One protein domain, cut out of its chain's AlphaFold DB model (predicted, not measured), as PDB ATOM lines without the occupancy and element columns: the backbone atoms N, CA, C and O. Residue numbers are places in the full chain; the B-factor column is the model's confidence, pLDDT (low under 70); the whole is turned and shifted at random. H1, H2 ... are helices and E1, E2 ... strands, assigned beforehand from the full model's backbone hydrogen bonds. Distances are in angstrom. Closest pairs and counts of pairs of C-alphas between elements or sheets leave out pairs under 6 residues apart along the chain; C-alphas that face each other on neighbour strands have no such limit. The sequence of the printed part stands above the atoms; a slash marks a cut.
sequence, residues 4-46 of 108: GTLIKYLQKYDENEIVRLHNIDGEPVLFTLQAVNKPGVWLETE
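This is residues 4 to 46 of the 108 residues of an uncharacterized protein of Firmicutes bacterium AM31-12AC (UniProt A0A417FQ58). A twisted two-stranded hairpin, E1 and E2, makes one side of an open, C-like shape; a long looping link, residues 11 to 28, leads from the start of E1 to the short helix H1, across a gap from the hairpin. The hairpin's turn, residues 35 to 40, sticks out at one end, and residues 4 to 9 of H1 also stand free. The printed part has 43 residues, with one named helix and two named strands in the order H1, E1, E2; under half of the residues are in named elements, the class is mixed, helices and strands, and the sheet, order E1 - E2, is antiparallel. The whole is loose, with a radius of gyration of the C-alphas of 11.9 A and spans of 34 by 24 by 15 A.

E1, residues 29 to 34, and E2, residues 41 to 45, form a hairpin of antiparallel neighbours, with 153 degrees between their N-to-C directions. The C-alphas of Gln 34 and Val 41 face each other at 4.4 A, as do those of Val 29 and Thr 45 at 4.8 A. N 33 and O 42, 2.9 A apart, and N 44 and O 31, 3.0 A apart, are within hydrogen-bond range. H1, residues 4 to 10, is apart from E2, with no C-alpha of the one within 8 A of the other. In H1 every O i to N i+4 pair is within hydrogen-bond range.

E1 is 14.4 A long from first to last C-alpha, beginning at C-alpha 29 (146.909, 106.049, 148.461). E2 is 13.8 A long and ends at C-alpha 45 (150.109, 105.658, 151.969). H1 is 10.0 A long and begins at C-alpha 4 (140.117, 120.955, 141.810).

The two C-alphas farthest apart, those of Asp 25 and Asn 37, are 34.2 A from each other. The printed part has no cut. H1 to E1 is a long link of 18 residues; E1 to E2 is a short link of 6. The mean pLDDT of the printed part is 96.1, and no printed residue is under 70.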
ATOM      1  N   GLY A   4     140.888 120.854 143.056       97.69
ATOM      2  CA  GLY A   4     140.117 120.955 141.810       97.69
ATOM      3  C   GLY A   4     140.924 120.596 140.557       97.69
ATOM      4  O   GLY A   4     140.385 120.026 139.613       97.69
ATOM      5  N   THR A   5     142.231 120.876 140.557       97.88
ATOM      6  CA  THR A   5     143.114 120.476 139.451       97.88
ATOM      7  C   THR A   5     143.365 118.968 139.459       97.88
ATOM      8  O   THR A   5     143.342 118.354 138.396       97.88
ATOM      9  N   LEU A   6     143.570 118.369 140.639       96.81
ATOM     10  CA  LEU A   6     143.730 116.921 140.788       96.81
ATOM     11  C   LEU A   6     142.479 116.179 140.300       96.81
ATOM     12  O   LEU A   6     142.596 115.328 139.424       96.81
ATOM     13  N   ILE A   7     141.291 116.572 140.772       97.00
ATOM     14  CA  ILE A   7     140.003 115.995 140.347       97.00
ATOM     15  C   ILE A   7     139.866 116.049 138.823       97.00
ATOM     16  O   ILE A   7     139.619 115.029 138.186       97.00
ATOM     17  N   LYS A   8     140.105 117.221 138.219       97.69
ATOM     18  CA  LYS A   8     140.033 117.398 136.761       97.69
ATOM     19  C   LYS A   8     140.949 116.433 136.000       97.69
ATOM     20  O   LYS A   8     140.597 115.996 134.909       97.69
ATOM     21  N   TYR A   9     142.133 116.130 136.532       96.75
ATOM     22  CA  TYR A   9     143.057 115.196 135.887       96.75
ATOM     23  C   TYR A   9     142.710 113.728 136.118       96.75
ATOM     24  O   TYR A   9     143.030 112.923 135.245       96.75
ATOM     25  N   LEU A  10     142.076 113.388 137.242       96.44
ATOM     26  CA  LEU A  10     141.667 112.019 137.557       96.44
ATOM     27  C   LEU A  10     140.393 111.598 136.813       96.44
ATOM     28  O   LEU A  10     140.314 110.464 136.364       96.44
ATOM     29  N   GLN A  11     139.462 112.525 136.568       96.88
ATOM     30  CA  GLN A  11     138.164 112.280 135.907       96.88
ATOM     31  C   GLN A  11     138.211 111.594 134.529       96.88
ATOM     32  O   GLN A  11     137.175 111.174 134.025       96.88
ATOM     33  N   LYS A  12     139.373 111.540 133.872       96.75
ATOM     34  CA  LYS A  12     139.535 110.904 132.554       96.75
ATOM     35  C   LYS A  12     139.928 109.422 132.624       96.75
ATOM     36  O   LYS A  12     140.027 108.798 131.571       96.75
ATOM     37  N   TYR A  13     140.257 108.913 133.809       97.25
ATOM     38  CA  TYR A  13     140.624 107.516 134.032       97.25
ATOM     39  C   TYR A  13     139.417 106.727 134.553       97.25
ATOM     40  O   TYR A  13     138.409 107.324 134.929       97.25
ATOM     41  N   ASP A  14     139.517 105.398 134.536       97.25
ATOM     42  CA  ASP A  14     138.530 104.525 135.177       97.25
ATOM     43  C   ASP A  14     138.499 104.820 136.686       97.25
ATOM     44  O   ASP A  14     139.543 104.993 137.317       97.25
ATOM     45  N   GLU A  15     137.297 104.934 137.249       94.12
ATOM     46  CA  GLU A  15     137.089 105.252 138.665       94.12
ATOM     47  C   GLU A  15     137.582 104.147 139.608       94.12
ATOM     48  O   GLU A  15     137.821 104.416 140.780       94.12
ATOM     49  N   ASN A  16     137.788 102.934 139.088       92.19
ATOM     50  CA  ASN A  16     138.309 101.788 139.828       92.19
ATOM     51  C   ASN A  16     139.844 101.666 139.758       92.19
ATOM     52  O   ASN A  16     140.409 100.714 140.298       92.19
ATOM     53  N   GLU A  17     140.536 102.586 139.077       95.06
ATOM     54  CA  GLU A  17     142.003 102.597 139.032       95.06
ATOM     55  C   GLU A  17     142.614 103.035 140.365       95.06
ATOM     56  O   GLU A  17     142.161 103.973 141.025       95.06
ATOM     57  N   ILE A  18     143.717 102.384 140.740       95.12
ATOM     58  CA  ILE A  18     144.403 102.652 142.005       95.12
ATOM     59  C   ILE A  18     145.334 103.852 141.839       95.12
ATOM     60  O   ILE A  18     146.332 103.802 141.113       95.12
ATOM     61  N   VAL A  19     145.061 104.921 142.586       95.75
ATOM     62  CA  VAL A  19     145.970 106.067 142.687       95.75
ATOM     63  C   VAL A  19     147.187 105.675 143.526       95.75
ATOM     64  O   VAL A  19     147.047 105.264 144.676       95.75
ATOM     65  N   ARG A  20     148.389 105.830 142.962       96.81
ATOM     66  CA  ARG A  20     149.667 105.541 143.634       96.81
ATOM     67  C   ARG A  20     150.500 106.802 143.828       96.81
ATOM     68  O   ARG A  20     150.503 107.680 142.960       96.81
ATOM     69  N   LEU A  21     151.228 106.887 144.941       95.69
ATOM     70  CA  LEU A  21     152.240 107.927 145.163       95.69
ATOM     71  C   LEU A  21     153.640 107.439 144.766       95.69
ATOM     72  O   LEU A  21     153.893 106.252 144.596       95.69
ATOM     73  N   HIS A  22     154.563 108.389 144.602       92.44
ATOM     74  CA  HIS A  22     155.960 108.210 144.175       92.44
ATOM     75  C   HIS A  22     156.165 107.819 142.703       92.44
ATOM     76  O   HIS A  22     156.829 108.567 141.982       92.44
ATOM     77  N   ASN A  23     155.642 106.678 142.248       93.38
ATOM     78  CA  ASN A  23     155.740 106.199 140.861       93.38
ATOM     79  C   ASN A  23     154.722 105.065 140.586       93.38
ATOM     80  O   ASN A  23     153.890 104.762 141.436       93.38
ATOM     81  N   ILE A  24     154.772 104.454 139.394       92.81
ATOM     82  CA  ILE A  24     153.830 103.396 138.975       92.81
ATOM     83  C   ILE A  24     153.895 102.129 139.843       92.81
ATOM     84  O   ILE A  24     152.874 101.477 140.038       92.81
ATOM     85  N   ASP A  25     155.064 101.832 140.407       94.69
ATOM     86  CA  ASP A  25     155.308 100.720 141.330       94.69
ATOM     87  C   ASP A  25     155.264 101.177 142.800       94.69
ATOM     88  O   ASP A  25     155.612 100.422 143.707       94.69
ATOM     89  N   GLY A  26     154.875 102.432 143.045       95.38
ATOM     90  CA  GLY A  26     154.783 103.014 144.374       95.38
ATOM     91  C   GLY A  26     153.533 102.574 145.132       95.38
ATOM     92  O   GLY A  26     152.745 101.741 144.673       95.38
ATOM     93  N   GLU A  27     153.344 103.141 146.318       96.38
ATOM     94  CA  GLU A  27     152.297 102.706 147.238       96.38
ATOM     95  C   GLU A  27     150.918 103.264 146.854       96.38
ATOM     96  O   GLU A  27     150.819 104.428 146.442       96.38
ATOM     97  N   PRO A  28     149.844 102.459 146.975       97.19
ATOM     98  CA  PRO A  28     148.475 102.952 146.888       97.19
ATOM     99  C   PRO A  28     148.205 104.038 147.928       97.19
ATOM    100  O   PRO A  28     148.597 103.908 149.086       97.19
ATOM    101  N   VAL A  29     147.492 105.086 147.522       97.12
ATOM    102  CA  VAL A  29     146.909 106.049 148.461       97.12
ATOM    103  C   VAL A  29     145.823 105.340 149.266       97.12
ATOM    104  O   VAL A  29     144.903 104.782 148.674       97.12
ATOM    105  N   LEU A  30     145.918 105.405 150.593       97.25
ATOM    106  CA  LEU A  30     144.926 104.839 151.512       97.25
ATOM    107  C   LEU A  30     144.052 105.924 152.145       97.25
ATOM    108  O   LEU A  30     142.855 105.723 152.345       97.25
ATOM    109  N   PHE A  31     144.623 107.103 152.413       96.50
ATOM    110  CA  PHE A  31     143.920 108.163 153.134       96.50
ATOM    111  C   PHE A  31     143.980 109.497 152.405       96.50
ATOM    112  O   PHE A  31     144.988 109.873 151.808       96.50
ATOM    113  N   THR A  32     142.883 110.247 152.508       95.94
ATOM    114  CA  THR A  32     142.833 111.675 152.189       95.94
ATOM    115  C   THR A  32     142.582 112.433 153.481       95.94
ATOM    116  O   THR A  32     141.513 112.314 154.074       95.94
ATOM    117  N   LEU A  33     143.564 113.220 153.909       96.19
ATOM    118  CA  LEU A  33     143.531 113.924 155.185       96.19
ATOM    119  C   LEU A  33     143.409 115.430 154.991       96.19
ATOM    120  O   LEU A  33     143.786 115.992 153.959       96.19
ATOM    121  N   GLN A  34     142.892 116.090 156.026       96.62
ATOM    122  CA  GLN A  34     142.812 117.541 156.112       96.62
ATOM    123  C   GLN A  34     143.475 118.047 157.388       96.62
ATOM    124  O   GLN A  34     143.415 117.419 158.445       96.62
ATOM    125  N   ALA A  35     144.082 119.225 157.306       96.12
ATOM    126  CA  ALA A  35     144.698 119.842 158.463       96.12
ATOM    127  C   ALA A  35     143.621 120.375 159.415       96.12
ATOM    128  O   ALA A  35     142.651 121.009 159.002       96.12
ATOM    129  N   VAL A  36     143.831 120.176 160.714       96.12
ATOM    130  CA  VAL A  36     142.980 120.764 161.750       96.12
ATOM    131  C   VAL A  36     143.465 122.188 162.035       96.12
ATOM    132  O   VAL A  36     144.664 122.431 162.180       96.12
ATOM    133  N   ASN A  37     142.536 123.146 162.110       95.38
ATOM    134  CA  ASN A  37     142.794 124.562 162.425       95.38
ATOM    135  C   ASN A  37     143.673 125.340 161.420       95.38
ATOM    136  O   ASN A  37     144.096 126.458 161.718       95.38
ATOM    137  N   LYS A  38     143.944 124.798 160.228       95.62
ATOM    138  CA  LYS A  38     144.611 125.513 159.125       95.62
ATOM    139  C   LYS A  38     144.232 124.904 157.768       95.62
ATOM    140  O   LYS A  38     143.833 123.746 157.730       95.62
ATOM    141  N   PRO A  39     144.385 125.630 156.647       95.50
ATOM    142  CA  PRO A  39     144.224 125.039 155.323       95.50
ATOM    143  C   PRO A  39     145.311 123.999 155.031       95.50
ATOM    144  O   PRO A  39     146.487 124.219 155.325       95.50
ATOM    145  N   GLY A  40     144.928 122.899 154.391       95.50
ATOM    146  CA  GLY A  40     145.851 121.875 153.913       95.50
ATOM    147  C   GLY A  40     145.137 120.545 153.742       95.50
ATOM    148  O   GLY A  40     144.358 120.160 154.606       95.50
ATOM    149  N   VAL A  41     145.406 119.870 152.630       97.56
ATOM    150  CA  VAL A  41     145.000 118.483 152.402       97.56
ATOM    151  C   VAL A  41     146.190 117.719 151.852       97.56
ATOM    152  O   VAL A  41     146.986 118.285 151.094       97.56
ATOM    153  N   TRP A  42     146.321 116.464 152.244       96.44
ATOM    154  CA  TRP A  42     147.362 115.578 151.746       96.44
ATOM    155  C   TRP A  42     146.832 114.154 151.648       96.44
ATOM    156  O   TRP A  42     145.728 113.849 152.100       96.44
ATOM    157  N   LEU A  43     147.605 113.327 150.963       96.94
ATOM    158  CA  LEU A  43     147.328 111.917 150.771       96.94
ATOM    159  C   LEU A  43     148.379 111.141 151.553       96.94
ATOM    160  O   LEU A  43     149.537 111.562 151.557       96.94
ATOM    161  N   GLU A  44     147.974 110.047 152.180       97.38
ATOM    162  CA  GLU A  44     148.875 109.141 152.892       97.38
ATOM    163  C   GLU A  44     148.773 107.728 152.326       97.38
ATOM    164  O   GLU A  44     147.724 107.294 151.829       97.38
ATOM    165  N   THR A  45     149.907 107.046 152.378       97.69
ATOM    166  CA  THR A  45     150.109 105.658 151.969       97.69
ATOM    167  C   THR A  45     150.369 104.777 153.192       97.69
ATOM    168  O   THR A  45     150.446 105.273 154.313       97.69
ATOM    169  N   GLU A  46     150.513 103.465 152.991       96.81
ATOM    170  CA  GLU A  46     150.810 102.511 154.071       96.81
ATOM    171  C   GLU A  46     152.044 102.921 154.890       96.81
ATOM    172  O   GLU A  46     152.051 102.767 156.108       96.81
TER     173      GLU A  46